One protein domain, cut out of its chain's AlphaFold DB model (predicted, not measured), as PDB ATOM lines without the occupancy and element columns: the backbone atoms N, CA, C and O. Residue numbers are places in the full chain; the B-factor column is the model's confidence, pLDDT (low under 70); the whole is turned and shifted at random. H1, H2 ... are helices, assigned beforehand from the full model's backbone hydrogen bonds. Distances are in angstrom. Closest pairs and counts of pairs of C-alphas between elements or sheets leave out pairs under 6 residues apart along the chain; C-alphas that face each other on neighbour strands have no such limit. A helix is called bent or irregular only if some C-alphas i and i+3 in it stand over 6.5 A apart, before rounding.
ATOM      1  N   GLU A   2     -25.278 -21.797  23.886       81.06
ATOM      2  CA  GLU A   2     -24.384 -22.917  24.240       81.06
ATOM      3  C   GLU A   2     -23.546 -23.461  23.067       81.06
ATOM      4  O   GLU A   2     -22.374 -23.767  23.247       81.06
ATOM      5  N   TRP A   3     -24.096 -23.492  21.848       85.19
ATOM      6  CA  TRP A   3     -23.407 -24.008  20.652       85.19
ATOM      7  C   TRP A   3     -22.531 -22.988  19.916       85.19
ATOM      8  O   TRP A   3     -21.750 -23.364  19.043       85.19
ATOM      9  N   LEU A   4     -22.616 -21.703  20.273       87.25
ATOM     10  CA  LEU A   4     -21.926 -20.632  19.547       87.25
ATOM     11  C   LEU A   4     -20.410 -20.684  19.794       87.25
ATOM     12  O   LEU A   4     -19.625 -20.601  18.853       87.25
ATOM     13  N   LEU A   5     -19.998 -20.900  21.049       92.94
ATOM     14  CA  LEU A   5     -18.585 -21.039  21.419       92.94
ATOM     15  C   LEU A   5     -17.936 -22.305  20.821       92.94
ATOM     16  O   LEU A   5     -16.867 -22.172  20.225       92.94
ATOM     17  N   PRO A   6     -18.552 -23.504  20.887       93.75
ATOM     18  CA  PRO A   6     -18.049 -24.686  20.189       93.75
ATOM     19  C   PRO A   6     -17.942 -24.509  18.671       93.75
ATOM     20  O   PRO A   6     -16.917 -24.862  18.091       93.75
ATOM     21  N   ALA A   7     -18.960 -23.934  18.020       90.94
ATOM     22  CA  ALA A   7     -18.924 -23.687  16.579       90.94
ATOM     23  C   ALA A   7     -17.774 -22.741  16.198       90.94
ATOM     24  O   ALA A   7     -17.033 -23.013  15.254       90.94
ATOM     25  N   LEU A   8     -17.567 -21.672  16.977       92.94
ATOM     26  CA  LEU A   8     -16.449 -20.750  16.782       92.94
ATOM     27  C   LEU A   8     -15.092 -21.443  16.987       92.94
ATOM     28  O   LEU A   8     -14.178 -21.237  16.190       92.94
ATOM     29  N   ALA A   9     -14.961 -22.295  18.008       94.81
ATOM     30  CA  ALA A   9     -13.740 -23.064  18.247       94.81
ATOM     31  C   ALA A   9     -13.406 -23.986  17.062       94.81
ATOM     32  O   ALA A   9     -12.254 -24.036  16.632       94.81
ATOM     33  N   PHE A  10     -14.407 -24.654  16.483       94.75
ATOM     34  CA  PHE A  10     -14.223 -25.477  15.286       94.75
ATOM     35  C   PHE A  10     -13.741 -24.665  14.081       94.75
ATOM     36  O   PHE A  10     -12.797 -25.084  13.413       94.75
ATOM     37  N   VAL A  11     -14.336 -23.495  13.825       94.38
ATOM     38  CA  VAL A  11     -13.905 -22.609  12.729       94.38
ATOM     39  C   VAL A  11     -12.442 -22.194  12.908       94.38
ATOM     40  O   VAL A  11     -11.670 -22.281  11.958       94.38
ATOM     41  N   LEU A  12     -12.034 -21.820  14.125       95.12
ATOM     42  CA  LEU A  12     -10.647 -21.439  14.419       95.12
ATOM     43  C   LEU A  12      -9.660 -22.595  14.222       95.12
ATOM     44  O   LEU A  12      -8.569 -22.381  13.696       95.12
ATOM     45  N   ILE A  13     -10.032 -23.815  14.620       95.81
ATOM     46  CA  ILE A  13      -9.199 -25.003  14.404       95.81
ATOM     47  C   ILE A  13      -9.033 -25.258  12.902       95.81
ATOM     48  O   ILE A  13      -7.908 -25.424  12.437       95.81
ATOM     49  N   ILE A  14     -10.128 -25.251  12.137       94.25
ATOM     50  CA  ILE A  14     -10.099 -25.532  10.694       94.25
ATOM     51  C   ILE A  14      -9.277 -24.475   9.943       94.25
ATOM     52  O   ILE A  14      -8.386 -24.837   9.174       94.25
ATOM     53  N   GLU A  15      -9.515 -23.190  10.209       91.94
ATOM     54  CA  GLU A  15      -8.751 -22.088   9.602       91.94
ATOM     55  C   GLU A  15      -7.271 -22.105  10.017       91.94
ATOM     56  O   GLU A  15      -6.393 -21.777   9.220       91.94
ATOM     57  N   GLY A  16      -6.958 -22.536  11.244       93.25
ATOM     58  CA  GLY A  16      -5.586 -22.626  11.748       93.25
ATOM     59  C   GLY A  16      -4.771 -23.794  11.182       93.25
ATOM     60  O   GLY A  16      -3.545 -23.695  11.085       93.25
ATOM     61  N   ILE A  17      -5.416 -24.891  10.767       95.88
ATOM     62  CA  ILE A  17      -4.729 -26.095  10.261       95.88
ATOM     63  C   ILE A  17      -3.931 -25.805   8.982       95.88
ATOM     64  O   ILE A  17      -2.787 -26.250   8.858       95.88
ATOM     65  N   GLY A  18      -4.509 -25.056   8.040       92.12
ATOM     66  CA  GLY A  18      -3.865 -24.691   6.771       92.12
ATOM     67  C   GLY A  18      -2.488 -24.028   6.948       92.12
ATOM     68  O   GLY A  18      -1.490 -24.571   6.456       92.12
ATOM     69  N   PRO A  19      -2.394 -22.891   7.666       92.44
ATOM     70  CA  PRO A  19      -1.125 -22.219   7.920       92.44
ATOM     71  C   PRO A  19      -0.192 -23.010   8.847       92.44
ATOM     72  O   PRO A  19       1.020 -22.934   8.656       92.44
ATOM     73  N   LEU A  20      -0.720 -23.778   9.809       95.25
ATOM     74  CA  LEU A  20       0.099 -24.542  10.757       95.25
ATOM     75  C   LEU A  20       0.820 -25.726  10.094       95.25
ATOM     76  O   LEU A  20       2.012 -25.920  10.322       95.25
ATOM     77  N   LEU A  21       0.114 -26.516   9.280       94.69
ATOM     78  CA  LEU A  21       0.674 -27.729   8.674       94.69
ATOM     79  C   LEU A  21       1.403 -27.457   7.353       94.69
ATOM     80  O   LEU A  21       2.398 -28.117   7.051       94.69
ATOM     81  N   PHE A  22       0.924 -26.500   6.549       94.12
ATOM     82  CA  PHE A  22       1.447 -26.266   5.198       94.12
ATOM     83  C   PHE A  22       1.616 -24.772   4.866       94.12
ATOM     84  O   PHE A  22       1.034 -24.293   3.888       94.12
ATOM     85  N   PRO A  23       2.476 -24.029   5.587       91.50
ATOM     86  CA  PRO A  23       2.575 -22.569   5.477       91.50
ATOM     87  C   PRO A  23       2.886 -22.073   4.055       91.50
ATOM     88  O   PRO A  23       2.264 -21.128   3.571       91.50
ATOM     89  N   ASN A  24       3.800 -22.736   3.338       94.25
ATOM     90  CA  ASN A  24       4.184 -22.330   1.979       94.25
ATOM     91  C   ASN A  24       3.074 -22.594   0.950       94.25
ATOM     92  O   ASN A  24       2.814 -21.756   0.086       94.25
ATOM     93  N   LYS A  25       2.394 -23.744   1.046       93.12
ATOM     94  CA  LYS A  25       1.272 -24.076   0.152       93.12
ATOM     95  C   LYS A  25       0.079 -23.165   0.427       93.12
ATOM     96  O   LYS A  25      -0.506 -22.645  -0.518       93.12
ATOM     97  N   TRP A  26      -0.223 -22.928   1.703       93.81
ATOM     98  CA  TRP A  26      -1.280 -22.021   2.136       93.81
ATOM     99  C   TRP A  26      -1.043 -20.594   1.633       93.81
ATOM    100  O   TRP A  26      -1.925 -19.998   1.021       93.81
ATOM    101  N   ARG A  27       0.182 -20.075   1.775       93.19
ATOM    102  CA  ARG A  27       0.559 -18.760   1.237       93.19
ATOM    103  C   ARG A  27       0.364 -18.675  -0.279       93.19
ATOM    104  O   ARG A  27      -0.212 -17.704  -0.761       93.19
ATOM    105  N   ASN A  28       0.813 -19.681  -1.028       95.50
ATOM    106  CA  ASN A  28       0.650 -19.705  -2.484       95.50
ATOM    107  C   ASN A  28      -0.822 -19.812  -2.906       95.50
ATOM    108  O   ASN A  28      -1.208 -19.240  -3.923       95.50
ATOM    109  N   TYR A  29      -1.643 -20.529  -2.140       92.56
ATOM    110  CA  TYR A  29      -3.086 -20.615  -2.357       92.56
ATOM    111  C   TYR A  29      -3.772 -19.260  -2.140       92.56
ATOM    112  O   TYR A  29      -4.492 -18.791  -3.019       92.56
ATOM    113  N   LEU A  30      -3.473 -18.573  -1.033       92.19
ATOM    114  CA  LEU A  30      -3.999 -17.231  -0.766       92.19
ATOM    115  C   LEU A  30      -3.588 -16.217  -1.842       92.19
ATOM    116  O   LEU A  30      -4.408 -15.401  -2.258       92.19
ATOM    117  N   LEU A  31      -2.348 -16.291  -2.338       94.88
ATOM    118  CA  LEU A  31      -1.895 -15.440  -3.441       94.88
ATOM    119  C   LEU A  31      -2.698 -15.695  -4.721       94.88
ATOM    120  O   LEU A  31      -3.148 -14.739  -5.349       94.88
ATOM    121  N   GLN A  32      -2.945 -16.957  -5.073       93.44
ATOM    122  CA  GLN A  32      -3.785 -17.302  -6.223       93.44
ATOM    123  C   GLN A  32      -5.212 -16.769  -6.068       93.44
ATOM    124  O   GLN A  32      -5.727 -16.174  -7.012       93.44
ATOM    125  N   ILE A  33      -5.820 -16.909  -4.883       92.50
ATOM    126  CA  ILE A  33      -7.147 -16.339  -4.594       92.50
ATOM    127  C   ILE A  33      -7.123 -14.820  -4.749       92.50
ATOM    128  O   ILE A  33      -8.014 -14.261  -5.378       92.50
ATOM    129  N   SER A  34      -6.103 -14.148  -4.213       92.25
ATOM    130  CA  SER A  34      -6.014 -12.684  -4.261       92.25
ATOM    131  C   SER A  34      -5.912 -12.125  -5.685       92.25
ATOM    132  O   SER A  34      -6.295 -10.983  -5.922       92.25
ATOM    133  N   GLN A  35      -5.420 -12.932  -6.632       94.50
ATOM    134  CA  GLN A  35      -5.315 -12.577  -8.047       94.50
ATOM    135  C   GLN A  35      -6.583 -12.889  -8.855       94.50
ATOM    136  O   GLN A  35      -6.682 -12.467 -10.007       94.50
ATOM    137  N   GLN A  36      -7.549 -13.628  -8.297       92.69
ATOM    138  CA  GLN A  36      -8.806 -13.901  -8.991       92.69
ATOM    139  C   GLN A  36      -9.650 -12.617  -9.114       92.69
ATOM    140  O   GLN A  36      -9.631 -11.759  -8.224       92.69
ATOM    141  N   PRO A  37     -10.434 -12.466 -10.196       93.75
ATOM    142  CA  PRO A  37     -11.298 -11.307 -10.369       93.75
ATOM    143  C   PRO A  37     -12.349 -11.236  -9.254       93.75
ATOM    144  O   PRO A  37     -12.945 -12.241  -8.859       93.75
ATOM    145  N   SER A  38     -12.638 -10.023  -8.785       92.94
ATOM    146  CA  SER A  38     -13.563  -9.763  -7.669       92.94
ATOM    147  C   SER A  38     -14.955 -10.379  -7.866       92.94
ATOM    148  O   SER A  38     -15.593 -10.800  -6.900       92.94
ATOM    149  N   ASN A  39     -15.413 -10.483  -9.114       93.69
ATOM    150  CA  ASN A  39     -16.694 -11.097  -9.452       93.69
ATOM    151  C   ASN A  39     -16.715 -12.604  -9.143       93.69
ATOM    152  O   ASN A  39     -17.720 -13.121  -8.662       93.69
ATOM    153  N   GLN A  40     -15.592 -13.294  -9.354       92.75
ATOM    154  CA  GLN A  40     -15.447 -14.715  -9.057       92.75
ATOM    155  C   GLN A  40     -15.314 -14.958  -7.550       92.75
ATOM    156  O   GLN A  40     -15.982 -15.849  -7.027       92.75
ATOM    157  N   LEU A  41     -14.569 -14.111  -6.822       93.44
ATOM    158  CA  LEU A  41     -14.557 -14.152  -5.349       93.44
ATOM    159  C   LEU A  41     -15.968 -13.994  -4.778       93.44
ATOM    160  O   LEU A  41     -16.350 -14.719  -3.861       93.44
ATOM    161  N   ARG A  42     -16.759 -13.068  -5.334       94.50
ATOM    162  CA  ARG A  42     -18.139 -12.833  -4.894       94.50
ATOM    163  C   ARG A  42     -19.038 -14.039  -5.151       94.50
ATOM    164  O   ARG A  42     -19.863 -14.354  -4.301       94.50
ATOM    165  N   GLN A  43     -18.882 -14.720  -6.285       95.62
ATOM    166  CA  GLN A  43     -19.635 -15.941  -6.587       95.62
ATOM    167  C   GLN A  43     -19.267 -17.089  -5.640       95.62
ATOM    168  O   GLN A  43     -20.162 -17.758  -5.123       95.62
ATOM    169  N   ILE A  44     -17.972 -17.283  -5.368       93.88
ATOM    170  CA  ILE A  44     -17.493 -18.306  -4.429       93.88
ATOM    171  C   ILE A  44     -18.031 -18.017  -3.024       93.88
ATOM    172  O   ILE A  44     -18.676 -18.874  -2.423       93.88
ATOM    173  N   GLY A  45     -17.843 -16.790  -2.532       93.19
ATOM    174  CA  GLY A  45     -18.344 -16.369  -1.224       93.19
ATOM    175  C   GLY A  45     -19.866 -16.466  -1.119       93.19
ATOM    176  O   GLY A  45     -20.380 -16.994  -0.138       93.19
ATOM    177  N   GLY A  46     -20.597 -16.028  -2.148       96.50
ATOM    178  CA  GLY A  46     -22.056 -16.120  -2.186       96.50
ATOM    179  C   GLY A  46     -22.554 -17.563  -2.145       96.50
ATOM    180  O   GLY A  46     -23.457 -17.875  -1.373       96.50
ATOM    181  N   THR A  47     -21.925 -18.461  -2.904       96.56
ATOM    182  CA  THR A  47     -22.270 -19.892  -2.895       96.56
ATOM    183  C   THR A  47     -22.022 -20.511  -1.518       96.56
ATOM    184  O   THR A  47     -22.887 -21.220  -1.007       96.56
ATOM    185  N   LEU A  48     -20.890 -20.194  -0.877       95.06
ATOM    186  CA  LEU A  48     -20.579 -20.663   0.478       95.06
ATOM    187  C   LEU A  48     -21.605 -20.173   1.509       95.06
ATOM    188  O   LEU A  48     -22.071 -20.968   2.324       95.06
ATOM    189  N   VAL A  49     -21.995 -18.896   1.449       96.44
ATOM    190  CA  VAL A  49     -23.012 -18.324   2.348       96.44
ATOM    191  C   VAL A  49     -24.366 -19.000   2.147       96.44
ATOM    192  O   VAL A  49     -25.006 -19.365   3.129       96.44
ATOM    193  N   ILE A  50     -24.797 -19.208   0.898       97.75
ATOM    194  CA  ILE A  50     -26.082 -19.856   0.597       97.75
ATOM    195  C   ILE A  50     -26.092 -21.297   1.114       97.75
ATOM    196  O   ILE A  50     -27.029 -21.686   1.807       97.75
ATOM    197  N   ILE A  51     -25.049 -22.080   0.826       97.19
ATOM    198  CA  ILE A  51     -24.951 -23.467   1.302       97.19
ATOM    199  C   ILE A  51     -24.927 -23.506   2.833       97.19
ATOM    200  O   ILE A  51     -25.669 -24.278   3.435       97.19
ATOM    201  N   GLY A  52     -24.125 -22.650   3.472       93.12
ATOM    202  CA  GLY A  52     -24.053 -22.561   4.930       93.12
ATOM    203  C   GLY A  52     -25.395 -22.191   5.565       93.12
ATOM    204  O   GLY A  52     -25.795 -22.810   6.548       93.12
ATOM    205  N   ALA A  53     -26.123 -21.242   4.975       95.31
ATOM    206  CA  ALA A  53     -27.451 -20.847   5.435       95.31
ATOM    207  C   ALA A  53     -28.477 -21.978   5.285       95.31
ATOM    208  O   ALA A  53     -29.268 -22.198   6.196       95.31
ATOM    209  N   LEU A  54     -28.444 -22.723   4.174       96.81
ATOM    210  CA  LEU A  54     -29.324 -23.875   3.962       96.81
ATOM    211  C   LEU A  54     -29.036 -25.009   4.950       96.81
ATOM    212  O   LEU A  54     -29.971 -25.575   5.510       96.81
ATOM    213  N   LEU A  55     -27.759 -25.319   5.192       93.31
ATOM    214  CA  LEU A  55     -27.363 -26.314   6.190       93.31
ATOM    215  C   LEU A  55     -27.813 -25.889   7.589       93.31
ATOM    216  O   LEU A  55     -28.413 -26.685   8.304       93.31
ATOM    217  N   LEU A  56     -27.575 -24.629   7.960       90.38
ATOM    218  CA  LEU A  56     -28.011 -24.106   9.250       90.38
ATOM    219  C   LEU A  56     -29.535 -24.144   9.379       90.38
ATOM    220  O   LEU A  56     -30.025 -24.547  10.421       90.38
ATOM    221  N   PHE A  57     -30.282 -23.789   8.333       93.50
ATOM    222  CA  PHE A  57     -31.744 -23.858   8.341       93.50
ATOM    223  C   PHE A  57     -32.275 -25.293   8.465       93.50
ATOM    224  O   PHE A  57     -33.290 -25.505   9.112       93.50
ATOM    225  N   TYR A  58     -31.611 -26.271   7.844       93.88
ATOM    226  CA  TYR A  58     -32.045 -27.670   7.874       93.88
ATOM    227  C   TYR A  58     -31.718 -28.388   9.195       93.88
ATOM    228  O   TYR A  58     -32.466 -29.270   9.609       93.88
TER     229      TYR A  58
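This is residues 2 to 58 of the 60 residues of the protein "DUF2065 domain-containing protein" of Alteromonas sp. 07-89-2 (UniProt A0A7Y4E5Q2). What shape does the backbone make? It is an open, three-sided bracket: H1 runs in along one long arm, H2 makes the short side after a sharp corner, and after a second corner H3 runs back as the other long arm, with a gap between the arms. How is it made up? The printed part has 57 residues, with three named helices in the order H1, H2, H3 and no named strand, and its class is all helix. How spread out is it? It is loose, with a radius of gyration of the C-alphas of 14.3 A, and it is flat, its C-alphas spanning 36 by 29 by 12 A.

How does H1, residues 4 to 21, stand to H2, residues 23 to 35? They touch only at the corner by their link, and only just, with 3 pairs of C-alphas within 8 A; the closest C-alphas are those of Pro 19 and Trp 26, 5.8 A apart. H1 touches H2 with residues 18 to 19 alone, and H2 touches H1 with residues 26 to 27 alone. Their lines are about perpendicular, at 77 degrees. How does H3, residues 38 to 58, stand to the other two? H2 and H3 are close but not clearly touching, the C-alphas of Ile 33 and Leu 41 being the closest at 7.8 A. These two run opposite ways at a steep tilt of 69 degrees, only just short of about perpendicular. H1 and H3 are apart. What do the backbone N and O atoms show? In H2 and H3 every O i to N i+4 pair is within hydrogen-bond range, while in H1 12 of 14 are.

Where does H1 lie? It begins at C-alpha 4, at (-21.926, -20.632, 19.547), and its 18 residues reach 26.1 A to C-alpha 21. It is neither bent nor irregular, but only just: C-alphas 15 and 18 are 6.2 A apart. Where does H2 lie? Its 13 residues run from C-alpha 23, at (2.575, -22.569, 5.477), to C-alpha 35. Where does H3 lie? It is the longest helix, 21 residues and 30.1 A from C-alpha 38 to C-alpha 58, which is at (-32.045, -27.670, 7.874).

How large is it? The two C-alphas farthest apart are those of Glu 2 and Gln 35, at 38.9 A, while the first and last printed C-alphas, Glu 2 and Tyr 58, are 18.7 A apart. Which residues stand free? Among them are residues 2 to 16, of which 4 to 16 belong to H1, and residues 42 to 58, which belong to H3. Are there cuts, long links or weak stretches? The printed part has no cut, and the links H1 to H2 and H2 to H3 are both tight. The mean pLDDT of the printed part is 93.5, and no printed residue is under 70.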